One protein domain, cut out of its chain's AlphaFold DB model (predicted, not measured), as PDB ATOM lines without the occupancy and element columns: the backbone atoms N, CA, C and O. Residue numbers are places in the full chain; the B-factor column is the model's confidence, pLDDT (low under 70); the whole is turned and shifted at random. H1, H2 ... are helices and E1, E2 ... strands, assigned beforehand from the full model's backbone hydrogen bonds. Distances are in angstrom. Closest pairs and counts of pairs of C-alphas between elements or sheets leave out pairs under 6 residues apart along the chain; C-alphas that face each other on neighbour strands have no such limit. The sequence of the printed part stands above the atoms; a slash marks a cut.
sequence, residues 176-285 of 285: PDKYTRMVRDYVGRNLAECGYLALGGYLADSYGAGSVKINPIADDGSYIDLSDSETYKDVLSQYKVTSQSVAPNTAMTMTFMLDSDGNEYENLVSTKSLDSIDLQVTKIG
ATOM      1  N   PRO A 176      -7.647 -33.768  21.936       96.38
ATOM      2  CA  PRO A 176      -8.802 -33.127  21.310       96.38
ATOM      3  C   PRO A 176      -9.850 -32.653  22.328       96.38
ATOM      4  O   PRO A 176     -10.578 -31.702  22.052       96.38
ATOM      5  N   ASP A 177      -9.941 -33.301  23.492       95.38
ATOM      6  CA  ASP A 177     -10.963 -33.052  24.512       95.38
ATOM      7  C   ASP A 177     -10.561 -33.642  25.884       95.38
ATOM      8  O   ASP A 177      -9.422 -34.067  26.091       95.38
ATOM      9  N   LYS A 178     -11.489 -33.655  26.857       95.19
ATOM     10  CA  LYS A 178     -11.255 -34.272  28.178       95.19
ATOM     11  C   LYS A 178     -11.178 -35.799  28.144       95.19
ATOM     12  O   LYS A 178     -10.578 -36.373  29.053       95.19
ATOM     13  N   TYR A 179     -11.770 -36.438  27.139       97.44
ATOM     14  CA  TYR A 179     -11.914 -37.890  27.036       97.44
ATOM     15  C   TYR A 179     -10.683 -38.555  26.441       97.44
ATOM     16  O   TYR A 179     -10.477 -39.742  26.666       97.44
ATOM     17  N   THR A 180      -9.864 -37.818  25.693       97.94
ATOM     18  CA  THR A 180      -8.697 -38.377  25.009       97.94
ATOM     19  C   THR A 180      -7.435 -37.616  25.371       97.94
ATOM     20  O   THR A 180      -7.352 -36.410  25.167       97.94
ATOM     21  N   ARG A 181      -6.421 -38.334  25.857       98.00
ATOM     22  CA  ARG A 181      -5.094 -37.796  26.174       98.00
ATOM     23  C   ARG A 181      -4.022 -38.528  25.389       98.00
ATOM     24  O   ARG A 181      -4.156 -39.716  25.115       98.00
ATOM     25  N   MET A 182      -2.959 -37.821  25.030       98.31
ATOM     26  CA  MET A 182      -1.848 -38.392  24.269       98.31
ATOM     27  C   MET A 182      -0.737 -38.828  25.216       98.31
ATOM     28  O   MET A 182      -0.278 -38.030  26.031       98.31
ATOM     29  N   VAL A 183      -0.314 -40.091  25.110       98.56
ATOM     30  CA  VAL A 183       0.811 -40.630  25.888       98.56
ATOM     31  C   VAL A 183       2.065 -39.796  25.626       98.56
ATOM     32  O   VAL A 183       2.422 -39.544  24.473       98.56
ATOM     33  N   ARG A 184       2.723 -39.366  26.707       98.19
ATOM     34  CA  ARG A 184       3.962 -38.581  26.661       98.19
ATOM     35  C   ARG A 184       5.127 -39.416  26.131       98.19
ATOM     36  O   ARG A 184       5.114 -40.645  26.200       98.19
ATOM     37  N   ASP A 185       6.160 -38.729  25.664       98.25
ATOM     38  CA  ASP A 185       7.472 -39.333  25.447       98.25
ATOM     39  C   ASP A 185       8.332 -39.150  26.695       98.25
ATOM     40  O   ASP A 185       8.740 -38.030  27.007       98.25
ATOM     41  N   TYR A 186       8.546 -40.237  27.429       98.31
ATOM     42  CA  TYR A 186       9.374 -40.297  28.627       98.31
ATOM     43  C   TYR A 186      10.830 -40.621  28.303       98.31
ATOM     44  O   TYR A 186      11.688 -40.414  29.160       98.31
ATOM     45  N   VAL A 187      11.132 -41.131  27.106       97.88
ATOM     46  CA  VAL A 187      12.485 -41.571  26.761       97.88
ATOM     47  C   VAL A 187      13.449 -40.390  26.822       97.88
ATOM     48  O   VAL A 187      13.164 -39.285  26.372       97.88
ATOM     49  N   GLY A 188      14.605 -40.615  27.443       96.69
ATOM     50  CA  GLY A 188      15.621 -39.590  27.650       96.69
ATOM     51  C   GLY A 188      15.401 -38.710  28.881       96.69
ATOM     52  O   GLY A 188      16.366 -38.088  29.324       96.69
ATOM     53  N   ARG A 189      14.199 -38.686  29.473       97.69
ATOM     54  CA  ARG A 189      13.938 -37.930  30.704       97.69
ATOM     55  C   ARG A 189      14.640 -38.557  31.900       97.69
ATOM     56  O   ARG A 189      14.839 -39.773  31.971       97.69
ATOM     57  N   ASN A 190      14.937 -37.714  32.881       98.12
ATOM     58  CA  ASN A 190      15.218 -38.189  34.222       98.12
ATOM     59  C   ASN A 190      13.933 -38.762  34.851       98.12
ATOM     60  O   ASN A 190      12.850 -38.192  34.696       98.12
ATOM     61  N   LEU A 191      14.033 -39.885  35.562       98.06
ATOM     62  CA  LEU A 191      12.872 -40.563  36.137       98.06
ATOM     63  C   LEU A 191      12.153 -39.705  37.196       98.06
ATOM     64  O   LEU A 191      10.937 -39.829  37.341       98.06
ATOM     65  N   ALA A 192      12.854 -38.787  37.873       96.88
ATOM     66  CA  ALA A 192      12.247 -37.856  38.830       96.88
ATOM     67  C   ALA A 192      11.251 -36.870  38.184       96.88
ATOM     68  O   ALA A 192      10.393 -36.333  38.879       96.88
ATOM     69  N   GLU A 193      11.305 -36.679  36.860       95.25
ATOM     70  CA  GLU A 193      10.347 -35.855  36.107       95.25
ATOM     71  C   GLU A 193       9.103 -36.636  35.642       95.25
ATOM     72  O   GLU A 193       8.145 -36.047  35.130       95.25
ATOM     73  N   CYS A 194       9.087 -37.963  35.797       95.56
ATOM     74  CA  CYS A 194       8.108 -38.856  35.171       95.56
ATOM     75  C   CYS A 194       6.841 -39.085  36.022       95.56
ATOM     76  O   CYS A 194       6.267 -40.172  36.000       95.56
ATOM     77  N   GLY A 195       6.405 -38.064  36.767       93.25
ATOM     78  CA  GLY A 195       5.170 -38.074  37.551       93.25
ATOM     79  C   GLY A 195       5.383 -37.718  39.024       93.25
ATOM     80  O   GLY A 195       6.251 -36.919  39.367       93.25
ATOM     81  N   TYR A 196       4.567 -38.295  39.899       94.12
ATOM     82  CA  TYR A 196       4.544 -38.057  41.341       94.12
ATOM     83  C   TYR A 196       4.324 -39.360  42.114       94.12
ATOM     84  O   TYR A 196       3.767 -40.331  41.592       94.12
ATOM     85  N   LEU A 197       4.739 -39.387  43.381       95.12
ATOM     86  CA  LEU A 197       4.432 -40.504  44.267       95.12
ATOM     87  C   LEU A 197       2.958 -40.435  44.688       95.12
ATOM     88  O   LEU A 197       2.546 -39.543  45.429       95.12
ATOM     89  N   ALA A 198       2.142 -41.368  44.204       94.31
ATOM     90  CA  ALA A 198       0.742 -41.466  44.595       94.31
ATOM     91  C   ALA A 198       0.610 -41.971  46.041       94.31
ATOM     92  O   ALA A 198       1.440 -42.746  46.516       94.31
ATOM     93  N   LEU A 199      -0.500 -41.635  46.711       91.00
ATOM     94  CA  LEU A 199      -0.802 -42.087  48.083       91.00
ATOM     95  C   LEU A 199      -0.765 -43.617  48.255       91.00
ATOM     96  O   LEU A 199      -0.580 -44.111  49.362       91.00
ATOM     97  N   GLY A 200      -0.939 -44.370  47.165       89.44
ATOM     98  CA  GLY A 200      -0.800 -45.826  47.146       89.44
ATOM     99  C   GLY A 200       0.645 -46.342  47.160       89.44
ATOM    100  O   GLY A 200       0.829 -47.548  47.017       89.44
ATOM    101  N   GLY A 201       1.654 -45.473  47.288       91.69
ATOM    102  CA  GLY A 201       3.070 -45.852  47.343       91.69
ATOM    103  C   GLY A 201       3.657 -46.278  45.994       91.69
ATOM    104  O   GLY A 201       4.552 -47.118  45.946       91.69
ATOM    105  N   TYR A 202       3.129 -45.755  44.886       94.19
ATOM    106  CA  TYR A 202       3.624 -46.034  43.537       94.19
ATOM    107  C   TYR A 202       3.769 -44.745  42.727       94.19
ATOM    108  O   TYR A 202       3.049 -43.776  42.962       94.19
ATOM    109  N   LEU A 203       4.678 -44.746  41.753       97.12
ATOM    110  CA  LEU A 203       4.843 -43.627  40.829       97.12
ATOM    111  C   LEU A 203       3.649 -43.571  39.867       97.12
ATOM    112  O   LEU A 203       3.269 -44.583  39.276       97.12
ATOM    113  N   ALA A 204       3.043 -42.403  39.714       97.38
ATOM    114  CA  ALA A 204       1.939 -42.167  38.795       97.38
ATOM    115  C   ALA A 204       2.166 -40.869  38.028       97.38
ATOM    116  O   ALA A 204       2.750 -39.936  38.567       97.38
ATOM    117  N   ASP A 205       1.652 -40.779  36.808       97.62
ATOM    118  CA  ASP A 205       1.611 -39.519  36.071       97.62
ATOM    119  C   ASP A 205       0.171 -39.150  35.700       97.62
ATOM    120  O   ASP A 205      -0.666 -40.013  35.420       97.62
ATOM    121  N   SER A 206      -0.130 -37.855  35.731       95.62
ATOM    122  CA  SER A 206      -1.468 -37.313  35.490       95.62
ATOM    123  C   SER A 206      -1.718 -37.128  33.999       95.62
ATOM    124  O   SER A 206      -0.886 -36.588  33.278       95.62
ATOM    125  N   TYR A 207      -2.898 -37.509  33.525       95.88
ATOM    126  CA  TYR A 207      -3.371 -37.313  32.156       95.88
ATOM    127  C   TYR A 207      -4.757 -36.661  32.211       95.88
ATOM    128  O   TYR A 207      -5.792 -37.330  32.169       95.88
ATOM    129  N   GLY A 208      -4.783 -35.331  32.343       93.75
ATOM    130  CA  GLY A 208      -6.014 -34.595  32.623       93.75
ATOM    131  C   GLY A 208      -6.580 -34.960  33.998       93.75
ATOM    132  O   GLY A 208      -5.884 -34.852  35.000       93.75
ATOM    133  N   ALA A 209      -7.836 -35.408  34.034       93.94
ATOM    134  CA  ALA A 209      -8.481 -35.893  35.257       93.94
ATOM    135  C   ALA A 209      -8.078 -37.333  35.637       93.94
ATOM    136  O   ALA A 209      -8.322 -37.763  36.762       93.94
ATOM    137  N   GLY A 210      -7.496 -38.093  34.704       94.94
ATOM    138  CA  GLY A 210      -7.019 -39.451  34.951       94.94
ATOM    139  C   GLY A 210      -5.556 -39.488  35.381       94.94
ATOM    140  O   GLY A 210      -4.827 -38.503  35.279       94.94
ATOM    141  N   SER A 211      -5.102 -40.660  35.811       96.06
ATOM    142  CA  SER A 211      -3.685 -40.942  36.040       96.06
ATOM    143  C   SER A 211      -3.318 -42.325  35.517       96.06
ATOM    144  O   SER A 211      -4.173 -43.201  35.379       96.06
ATOM    145  N   VAL A 212      -2.040 -42.510  35.209       98.06
ATOM    146  CA  VAL A 212      -1.460 -43.773  34.751       98.06
ATOM    147  C   VAL A 212      -0.360 -44.158  35.723       98.06
ATOM    148  O   VAL A 212       0.468 -43.324  36.091       98.06
ATOM    149  N   LYS A 213      -0.341 -45.419  36.154       98.38
ATOM    150  CA  LYS A 213       0.747 -45.935  36.981       98.38
ATOM    151  C   LYS A 213       2.019 -46.051  36.141       98.38
ATOM    152  O   LYS A 213       2.000 -46.631  35.061       98.38
ATOM    153  N   ILE A 214       3.131 -45.568  36.665       98.56
ATOM    154  CA  ILE A 214       4.451 -45.754  36.078       98.56
ATOM    155  C   ILE A 214       5.150 -46.887  36.827       98.56
ATOM    156  O   ILE A 214       5.291 -46.845  38.050       98.56
ATOM    157  N   ASN A 215       5.575 -47.917  36.099       98.06
ATOM    158  CA  ASN A 215       6.369 -49.015  36.639       98.06
ATOM    159  C   ASN A 215       7.822 -48.849  36.159       98.06
ATOM    160  O   ASN A 215       8.132 -49.233  35.029       98.06
ATOM    161  N   PRO A 216       8.716 -48.261  36.968       97.75
ATOM    162  CA  PRO A 216      10.120 -48.185  36.605       97.75
ATOM    163  C   PRO A 216      10.781 -49.561  36.765       97.75
ATOM    164  O   PRO A 216      10.583 -50.251  37.766       97.75
ATOM    165  N   ILE A 217      11.561 -49.961  35.765       98.12
ATOM    166  CA  ILE A 217      12.275 -51.235  35.702       98.12
ATOM    167  C   ILE A 217      13.746 -50.902  35.470       98.12
ATOM    168  O   ILE A 217      14.110 -50.399  34.410       98.12
ATOM    169  N   ALA A 218      14.588 -51.125  36.480       97.62
ATOM    170  CA  ALA A 218      16.014 -50.861  36.352       97.62
ATOM    171  C   ALA A 218      16.680 -51.919  35.461       97.62
ATOM    172  O   ALA A 218      16.516 -53.121  35.687       97.62
ATOM    173  N   ASP A 219      17.477 -51.476  34.490       95.94
ATOM    174  CA  ASP A 219      18.165 -52.348  33.527       95.94
ATOM    175  C   ASP A 219      19.181 -53.295  34.199       95.94
ATOM    176  O   ASP A 219      19.491 -54.367  33.678       95.94
ATOM    177  N   ASP A 220      19.687 -52.925  35.381       94.19
ATOM    178  CA  ASP A 220      20.581 -53.748  36.207       94.19
ATOM    179  C   ASP A 220      19.835 -54.723  37.143       94.19
ATOM    180  O   ASP A 220      20.463 -55.462  37.904       94.19
ATOM    181  N   GLY A 221      18.499 -54.736  37.091       93.50
ATOM    182  CA  GLY A 221      17.635 -55.546  37.949       93.50
ATOM    183  C   GLY A 221      17.526 -55.045  39.393       93.50
ATOM    184  O   GLY A 221      16.950 -55.749  40.228       93.50
ATOM    185  N   SER A 222      18.073 -53.868  39.714       93.75
ATOM    186  CA  SER A 222      17.950 -53.275  41.046       93.75
ATOM    187  C   SER A 222      16.509 -52.872  41.366       93.75
ATOM    188  O   SER A 222      15.704 -52.537  40.495       93.75
ATOM    189  N   TYR A 223      16.169 -52.919  42.653       93.31
ATOM    190  CA  TYR A 223      14.896 -52.405  43.139       93.31
ATOM    191  C   TYR A 223      14.983 -50.888  43.318       93.31
ATOM    192  O   TYR A 223      15.900 -50.395  43.977       93.31
ATOM    193  N   ILE A 224      14.012 -50.166  42.761       94.88
ATOM    194  CA  ILE A 224      13.864 -48.720  42.941       94.88
ATOM    195  C   ILE A 224      12.909 -48.502  44.112       94.88
ATOM    196  O   ILE A 224      11.708 -48.755  44.003       94.88
ATOM    197  N   ASP A 225      13.465 -48.071  45.241       91.75
ATOM    198  CA  ASP A 225      12.716 -47.874  46.477       91.75
ATOM    199  C   ASP A 225      11.983 -46.526  46.476       91.75
ATOM    200  O   ASP A 225      12.598 -45.467  46.367       91.75
ATOM    201  N   LEU A 226      10.656 -46.588  46.598       92.31
ATOM    202  CA  LEU A 226       9.750 -45.436  46.655       92.31
ATOM    203  C   LEU A 226       9.046 -45.320  48.015       92.31
ATOM    204  O   LEU A 226       8.032 -44.633  48.127       92.31
ATOM    205  N   SER A 227       9.519 -46.051  49.027       87.94
ATOM    206  CA  SER A 227       8.864 -46.119  50.336       87.94
ATOM    207  C   SER A 227       9.003 -44.836  51.157       87.94
ATOM    208  O   SER A 227       8.122 -44.550  51.970       87.94
ATOM    209  N   ASP A 228      10.059 -44.051  50.930       88.56
ATOM    210  CA  ASP A 228      10.256 -42.749  51.565       88.56
ATOM    211  C   ASP A 228       9.648 -41.634  50.706       88.56
ATOM    212  O   ASP A 228      10.194 -41.250  49.671       88.56
ATOM    213  N   SER A 229       8.504 -41.104  51.142       85.06
ATOM    214  CA  SER A 229       7.790 -40.052  50.419       85.06
ATOM    215  C   SER A 229       8.495 -38.699  50.404       85.06
ATOM    216  O   SER A 229       8.158 -37.874  49.560       85.06
ATOM    217  N   GLU A 230       9.444 -38.456  51.308       87.00
ATOM    218  CA  GLU A 230      10.186 -37.193  51.366       87.00
ATOM    219  C   GLU A 230      11.394 -37.224  50.427       87.00
ATOM    220  O   GLU A 230      11.737 -36.212  49.821       87.00
ATOM    221  N   THR A 231      12.022 -38.393  50.258       88.81
ATOM    222  CA  THR A 231      13.273 -38.526  49.490       88.81
ATOM    223  C   THR A 231      13.138 -39.350  48.212       88.81
ATOM    224  O   THR A 231      14.143 -39.619  47.554       88.81
ATOM    225  N   TYR A 232      11.932 -39.781  47.817       93.25
ATOM    226  CA  TYR A 232      11.770 -40.621  46.620       93.25
ATOM    227  C   TYR A 232      12.358 -39.956  45.367       93.25
ATOM    228  O   TYR A 232      12.958 -40.639  44.540       93.25
ATOM    229  N   LYS A 233      12.247 -38.625  45.236       93.56
ATOM    230  CA  LYS A 233      12.834 -37.888  44.109       93.56
ATOM    231  C   LYS A 233      14.355 -38.027  44.052       93.56
ATOM    232  O   LYS A 233      14.875 -38.176  42.954       93.56
ATOM    233  N   ASP A 234      15.053 -38.074  45.187       94.62
ATOM    234  CA  ASP A 234      16.505 -38.285  45.217       94.62
ATOM    235  C   ASP A 234      16.869 -39.658  44.647       94.62
ATOM    236  O   ASP A 234      17.823 -39.779  43.878       94.62
ATOM    237  N   VAL A 235      16.075 -40.689  44.959       95.62
ATOM    238  CA  VAL A 235      16.238 -42.033  44.383       95.62
ATOM    239  C   VAL A 235      15.969 -42.003  42.880       95.62
ATOM    240  O   VAL A 235      16.802 -42.463  42.100       95.62
ATOM    241  N   LEU A 236      14.838 -41.427  42.461       97.44
ATOM    242  CA  LEU A 236      14.459 -41.335  41.049       97.44
ATOM    243  C   LEU A 236      15.463 -40.514  40.226       97.44
ATOM    244  O   LEU A 236      15.719 -40.848  39.070       97.44
ATOM    245  N   SER A 237      16.076 -39.489  40.828       97.31
ATOM    246  CA  SER A 237      17.021 -38.581  40.167       97.31
ATOM    247  C   SER A 237      18.266 -39.288  39.635       97.31
ATOM    248  O   SER A 237      18.933 -38.780  38.736       97.31
ATOM    249  N   GLN A 238      18.559 -40.485  40.148       97.12
ATOM    250  CA  GLN A 238      19.691 -41.305  39.731       97.12
ATOM    251  C   GLN A 238      19.427 -42.083  38.442       97.12
ATOM    252  O   GLN A 238      20.320 -42.796  37.995       97.12
ATOM    253  N   TYR A 239      18.234 -41.996  37.851       98.19
ATOM    254  CA  TYR A 239      17.835 -42.836  36.728       98.19
ATOM    255  C   TYR A 239      17.396 -42.023  35.513       98.19
ATOM    256  O   TYR A 239      16.661 -41.041  35.616       98.19
ATOM    257  N   LYS A 240      17.800 -42.496  34.335       97.81
ATOM    258  CA  LYS A 240      17.360 -42.004  33.029       97.81
ATOM    259  C   LYS A 240      16.483 -43.054  32.359       97.81
ATOM    260  O   LYS A 240      16.843 -44.230  32.331       97.81
ATOM    261  N   VAL A 241      15.369 -42.627  31.770       98.44
ATOM    262  CA  VAL A 241      14.478 -43.504  30.999       98.44
ATOM    263  C   VAL A 241      15.104 -43.851  29.649       98.44
ATOM    264  O   VAL A 241      15.471 -42.965  28.874       98.44
ATOM    265  N   THR A 242      15.202 -45.145  29.353       97.50
ATOM    266  CA  THR A 242      15.795 -45.686  28.120       97.50
ATOM    267  C   THR A 242      14.752 -46.234  27.154       97.50
ATOM    268  O   THR A 242      14.970 -46.202  25.944       97.50
ATOM    269  N   SER A 243      13.601 -46.694  27.651       98.31
ATOM    270  CA  SER A 243      12.457 -47.063  26.812       98.31
ATOM    271  C   SER A 243      11.138 -47.030  27.587       98.31
ATOM    272  O   SER A 243      11.131 -47.035  28.818       98.31
ATOM    273  N   GLN A 244      10.022 -47.015  26.855       98.56
ATOM    274  CA  GLN A 244       8.668 -47.078  27.407       98.56
ATOM    275  C   GLN A 244       7.833 -48.147  26.695       98.56
ATOM    276  O   GLN A 244       7.964 -48.335  25.485       98.56
ATOM    277  N   SER A 245       6.958 -48.840  27.427       98.75
ATOM    278  CA  SER A 245       6.153 -49.943  26.874       98.75
ATOM    279  C   SER A 245       5.006 -49.504  25.956       98.75
ATOM    280  O   SER A 245       4.482 -50.317  25.197       98.75
ATOM    281  N   VAL A 246       4.624 -48.226  25.997       98.69
ATOM    282  CA  VAL A 246       3.554 -47.647  25.172       98.69
ATOM    283  C   VAL A 246       4.126 -46.491  24.374       98.69
ATOM    284  O   VAL A 246       4.697 -45.584  24.964       98.69
ATOM    285  N   ALA A 247       3.977 -46.494  23.051       98.50
ATOM    286  CA  ALA A 247       4.559 -45.457  22.201       98.50
ATOM    287  C   ALA A 247       3.996 -44.051  22.519       98.50
ATOM    288  O   ALA A 247       2.796 -43.931  22.809       98.50
ATOM    289  N   PRO A 248       4.810 -42.982  22.410       98.38
ATOM    290  CA  PRO A 248       4.317 -41.608  22.475       98.38
ATOM    291  C   PRO A 248       3.197 -41.364  21.458       98.38
ATOM    292  O   PRO A 248       3.151 -42.012  20.412       98.38
ATOM    293  N   ASN A 249       2.292 -40.430  21.749       98.44
ATOM    294  CA  ASN A 249       1.101 -40.136  20.936       98.44
ATOM    295  C   ASN A 249       0.090 -41.286  20.798       98.44
ATOM    296  O   ASN A 249      -0.880 -41.164  20.050       98.44
ATOM    297  N   THR A 250       0.250 -42.382  21.545       98.69
ATOM    298  CA  THR A 250      -0.841 -43.347  21.707       98.69
ATOM    299  C   THR A 250      -2.005 -42.657  22.418       98.69
ATOM    300  O   THR A 250      -1.817 -42.036  23.466       98.69
ATOM    301  N   ALA A 251      -3.208 -42.758  21.850       98.31
ATOM    302  CA  ALA A 251      -4.407 -42.186  22.445       98.31
ATOM    303  C   ALA A 251      -4.854 -43.015  23.659       98.31
ATOM    304  O   ALA A 251      -5.214 -44.184  23.535       98.31
ATOM    305  N   MET A 252      -4.864 -42.380  24.825       98.06
ATOM    306  CA  MET A 252      -5.492 -42.861  26.046       98.06
ATOM    307  C   MET A 252      -6.896 -42.265  26.136       98.06
ATOM    308  O   MET A 252      -7.066 -41.054  26.256       98.06
ATOM    309  N   THR A 253      -7.902 -43.125  26.103       98.31
ATOM    310  CA  THR A 253      -9.315 -42.755  26.238       98.31
ATOM    311  C   THR A 253      -9.817 -42.942  27.665       98.31
ATOM    312  O   THR A 253      -9.372 -43.843  28.379       98.31
ATOM    313  N   MET A 254     -10.762 -42.098  28.069       97.88
ATOM    314  CA  MET A 254     -11.392 -42.091  29.382       97.88
ATOM    315  C   MET A 254     -12.901 -41.896  29.259       97.88
ATOM    316  O   MET A 254     -13.380 -41.166  28.393       97.88
ATOM    317  N   THR A 255     -13.636 -42.518  30.173       97.62
ATOM    318  CA  THR A 255     -15.037 -42.189  30.451       97.62
ATOM    319  C   THR A 255     -15.150 -41.665  31.868       97.62
ATOM    320  O   THR A 255     -14.332 -42.011  32.725       97.62
ATOM    321  N   PHE A 256     -16.172 -40.867  32.139       97.31
ATOM    322  CA  PHE A 256     -16.387 -40.288  33.455       97.31
ATOM    323  C   PHE A 256     -17.636 -40.873  34.112       97.31
ATOM    324  O   PHE A 256     -18.482 -41.499  33.468       97.31
ATOM    325  N   MET A 257     -17.692 -40.767  35.434       97.25
ATOM    326  CA  MET A 257     -18.831 -41.225  36.217       97.25
ATOM    327  C   MET A 257     -20.038 -40.329  35.946       97.25
ATOM    328  O   MET A 257     -19.885 -39.138  35.684       97.25
ATOM    329  N   LEU A 258     -21.228 -40.909  36.058       96.81
ATOM    330  CA  LEU A 258     -22.480 -40.162  36.035       96.81
ATOM    331  C   LEU A 258     -22.964 -39.932  37.470       96.81
ATOM    332  O   LEU A 258     -22.779 -40.794  38.335       96.81
ATOM    333  N   ASP A 259     -23.584 -38.784  37.710       93.19
ATOM    334  CA  ASP A 259     -24.355 -38.517  38.917       93.19
ATOM    335  C   ASP A 259     -25.683 -39.305  38.918       93.19
ATOM    336  O   ASP A 259     -25.982 -40.094  38.014       93.19
ATOM    337  N   SER A 260     -26.499 -39.115  39.959       95.19
ATOM    338  CA  SER A 260     -27.796 -39.793  40.083       95.19
ATOM    339  C   SER A 260     -28.814 -39.404  39.010       95.19
ATOM    340  O   SER A 260     -29.751 -40.166  38.774       95.19
ATOM    341  N   ASP A 261     -28.639 -38.244  38.381       93.88
ATOM    342  CA  ASP A 261     -29.528 -37.694  37.359       93.88
ATOM    343  C   ASP A 261     -29.052 -38.044  35.935       93.88
ATOM    344  O   ASP A 261     -29.742 -37.765  34.954       93.88
ATOM    345  N   GLY A 262     -27.903 -38.718  35.818       93.06
ATOM    346  CA  GLY A 262     -27.300 -39.131  34.555       93.06
ATOM    347  C   GLY A 262     -26.382 -38.080  33.927       93.06
ATOM    348  O   GLY A 262     -25.966 -38.277  32.784       93.06
ATOM    349  N   ASN A 263     -26.052 -36.995  34.635       91.94
ATOM    350  CA  ASN A 263     -25.077 -36.013  34.164       91.94
ATOM    351  C   ASN A 263     -23.663 -36.479  34.481       91.94
ATOM    352  O   ASN A 263     -23.395 -37.079  35.518       91.94
ATOM    353  N   GLU A 264     -22.738 -36.189  33.582       93.50
ATOM    354  CA  GLU A 264     -21.355 -36.609  33.730       93.50
ATOM    355  C   GLU A 264     -20.576 -35.694  34.688       93.50
ATOM    356  O   GLU A 264     -20.630 -34.471  34.577       93.50
ATOM    357  N   TYR A 265     -19.798 -36.283  35.599       90.31
ATOM    358  CA  TYR A 265     -18.821 -35.544  36.394       90.31
ATOM    359  C   TYR A 265     -17.629 -35.116  35.532       90.31
ATOM    360  O   TYR A 265     -17.002 -35.932  34.864       90.31
ATOM    361  N   GLU A 266     -17.225 -33.852  35.625       85.62
ATOM    362  CA  GLU A 266     -16.105 -33.314  34.838       85.62
ATOM    363  C   GLU A 266     -14.728 -33.889  35.223       85.62
ATOM    364  O   GLU A 266     -13.791 -33.850  34.427       85.62
ATOM    365  N   ASN A 267     -14.584 -34.423  36.438       87.75
ATOM    366  CA  ASN A 267     -13.291 -34.807  37.011       87.75
ATOM    367  C   ASN A 267     -13.233 -36.230  37.589       87.75
ATOM    368  O   ASN A 267     -12.162 -36.659  38.015       87.75
ATOM    369  N   LEU A 268     -14.345 -36.971  37.624       93.62
ATOM    370  CA  LEU A 268     -14.373 -38.326  38.181       93.62
ATOM    371  C   LEU A 268     -14.304 -39.358  37.061       93.62
ATOM    372  O   LEU A 268     -15.319 -39.725  36.477       93.62
ATOM    373  N   VAL A 269     -13.096 -39.839  36.767       96.31
ATOM    374  CA  VAL A 269     -12.877 -40.882  35.756       96.31
ATOM    375  C   VAL A 269     -13.489 -42.208  36.221       96.31
ATOM    376  O   VAL A 269     -13.207 -42.687  37.316       96.31
ATOM    377  N   SER A 270     -14.319 -42.806  35.367       97.00
ATOM    378  CA  SER A 270     -14.949 -44.115  35.557       97.00
ATOM    379  C   SER A 270     -14.084 -45.236  34.983       97.00
ATOM    380  O   SER A 270     -13.740 -46.187  35.684       97.00
ATOM    381  N   THR A 271     -13.675 -45.110  33.717       97.25
ATOM    382  CA  THR A 271     -12.793 -46.081  33.056       97.25
ATOM    383  C   THR A 271     -11.727 -45.376  32.233       97.25
ATOM    384  O   THR A 271     -11.912 -44.235  31.807       97.25
ATOM    385  N   LYS A 272     -10.608 -46.064  32.000       97.44
ATOM    386  CA  LYS A 272      -9.521 -45.615  31.130       97.44
ATOM    387  C   LYS A 272      -8.969 -46.789  30.331       97.44
ATOM    388  O   LYS A 272      -8.973 -47.911  30.824       97.44
ATOM    389  N   SER A 273      -8.503 -46.544  29.109       98.38
ATOM    390  CA  SER A 273      -7.918 -47.592  28.254       98.38
ATOM    391  C   SER A 273      -6.452 -47.906  28.557       98.38
ATOM    392  O   SER A 273      -5.916 -48.864  28.004       98.38
ATOM    393  N   LEU A 274      -5.811 -47.135  29.440       98.31
ATOM    394  CA  LEU A 274      -4.429 -47.341  29.855       98.31
ATOM    395  C   LEU A 274      -4.297 -47.228  31.375       98.31
ATOM    396  O   LEU A 274      -4.537 -46.165  31.949       98.31
ATOM    397  N   ASP A 275      -3.895 -48.321  32.020       97.62
ATOM    398  CA  ASP A 275      -3.702 -48.373  33.472       97.62
ATOM    399  C   ASP A 275      -2.257 -48.126  33.898       97.62
ATOM    400  O   ASP A 275      -2.022 -47.489  34.929       97.62
ATOM    401  N   SER A 276      -1.291 -48.605  33.111       98.25
ATOM    402  CA  SER A 276       0.125 -48.479  33.435       98.25
ATOM    403  C   SER A 276       1.034 -48.373  32.217       98.25
ATOM    404  O   SER A 276       0.732 -48.923  31.161       98.25
ATOM    405  N   ILE A 277       2.181 -47.725  32.405       98.81
ATOM    406  CA  ILE A 277       3.311 -47.703  31.474       98.81
ATOM    407  C   ILE A 277       4.529 -48.253  32.213       98.81
ATOM    408  O   ILE A 277       4.809 -47.848  33.342       98.81
ATOM    409  N   ASP A 278       5.264 -49.146  31.562       98.69
ATOM    410  CA  ASP A 278       6.544 -49.628  32.064       98.69
ATOM    411  C   ASP A 278       7.649 -48.768  31.455       98.69
ATOM    412  O   ASP A 278       7.666 -48.554  30.239       98.69
ATOM    413  N   LEU A 279       8.555 -48.277  32.296       98.75
ATOM    414  CA  LEU A 279       9.712 -47.491  31.881       98.75
ATOM    415  C   LEU A 279      10.974 -48.281  32.201       98.75
ATOM    416  O   LEU A 279      11.256 -48.530  33.371       98.75
ATOM    417  N   GLN A 280      11.737 -48.660  31.177       98.62
ATOM    418  CA  GLN A 280      13.090 -49.169  31.399       98.62
ATOM    419  C   GLN A 280      13.993 -47.996  31.743       98.62
ATOM    420  O   GLN A 280      13.901 -46.938  31.106       98.62
ATOM    421  N   VAL A 281      14.832 -48.167  32.759       98.62
ATOM    422  CA  VAL A 281      15.692 -47.100  33.255       98.62
ATOM    423  C   VAL A 281      17.108 -47.580  33.535       98.62
ATOM    424  O   VAL A 281      17.332 -48.640  34.118       98.62
ATOM    425  N   THR A 282      18.080 -46.745  33.189       97.94
ATOM    426  CA  THR A 282      19.494 -46.966  33.501       97.94
ATOM    427  C   THR A 282      19.944 -45.964  34.558       97.94
ATOM    428  O   THR A 282      19.547 -44.796  34.526       97.94
ATOM    429  N   LYS A 283      20.795 -46.407  35.488       96.69
ATOM    430  CA  LYS A 283      21.426 -45.522  36.469       96.69
ATOM    431  C   LYS A 283      22.404 -44.560  35.784       96.69
ATOM    432  O   LYS A 283      23.223 -44.981  34.971       96.69
ATOM    433  N   ILE A 284      22.318 -43.281  36.118       94.69
ATOM    434  CA  ILE A 284      23.213 -42.231  35.628       94.69
ATOM    435  C   ILE A 284      24.563 -42.386  36.344       94.69
ATOM    436  O   ILE A 284      24.600 -42.632  37.554       94.69
ATOM    437  N   GLY A 285      25.652 -42.333  35.571       78.81
ATOM    438  CA  GLY A 285      27.030 -42.535  36.038       78.81
ATOM    439  C   GLY A 285      27.706 -41.278  36.563       78.81
ATOM    440  O   GLY A 285      27.272 -40.169  36.188       78.81
TER     441      GLY A 285
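What this domain is: This is residues 176 to 285 of the 285 residues of an uncharacterized protein of Slackia isoflavoniconvertens (UniProt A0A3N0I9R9). Two sheets of strands, E2 E3 E4 E8 E5 and E1 E6 E7, lie only partly face to face in an elongated sandwich, the strands of one at 48 degrees to those of the other. The hairpin of E6 and E7 makes one end of the length; the larger sheet reaches toward the other end, where the short helix H1 only grazes it. The 110 printed residues have eight named strands and one named helix, in the order E1 E2 E3 E4 H1 E5 E6 E7 E8, and the class is mostly strand. The larger sheet is mixed, the smaller all antiparallel. The whole is only just compact, close to loose, with a radius of gyration of the C-alphas of 15.6 A and spans of 56 by 29 by 18 A.

How they stand to each other: Start at E1, residues 180 to 182, whose antiparallel neighbour is E6, residues 251 to 258; N 181 and O 252 are within hydrogen-bond range at 2.8 A. E7, residues 264 to 272, forms an antiparallel hairpin with E6, N 255 and O 271 lying 2.9 A apart, and bends by 100 degrees at residue 267. In the larger sheet, E2, residues 196 to 198, E3, residues 202 to 207, and E4, residues 210 to 218, which follow E1 along the printed part, form a meander, each strand the antiparallel neighbour of the one before. Look there for N 196 and O 204 at 2.8 A, and N 205 and O 212 at 2.9 A. H1, residues 232 to 236, only grazes this larger sheet; its O i to N i+4 pair is within hydrogen-bond range. E5, residues 239 to 244, is an edge strand, antiparallel to E8, residues 276 to 283, with N 242 and O 280 at 2.8 A. E8 is parallel to E4, with N 217 and O 279 at 2.8 A. This sheet is strongly twisted, its C-alphas up to 5.5 A off its best plane. Between the sheets, the closest C-alphas of E4 and E7 are those of Gly 210 and Val 269, 6.1 A apart. E6 and E8 are apart.

Where its parts are: Find C-alpha 180 at (-8.697, -38.377, 25.009), where E1 begins. E3 measures 16.0 A from first to last C-alpha. E4 runs 25.7 A from C-alpha 210 at (-7.019, -39.451, 34.951). E6 measures 22.7 A and E7 15.1 A. E8 runs 21.7 A to C-alpha 283 at (21.426, -45.522, 36.469).

The domain as a whole: The C-alphas farthest apart are those of Asp 261 and Gly 285, 56.8 A. The printed part has no cut. The links E1 to E2 and E4 to H1 are long, 13 residues each. Mean pLDDT of the printed part is 95.6, and no printed residue is under 70.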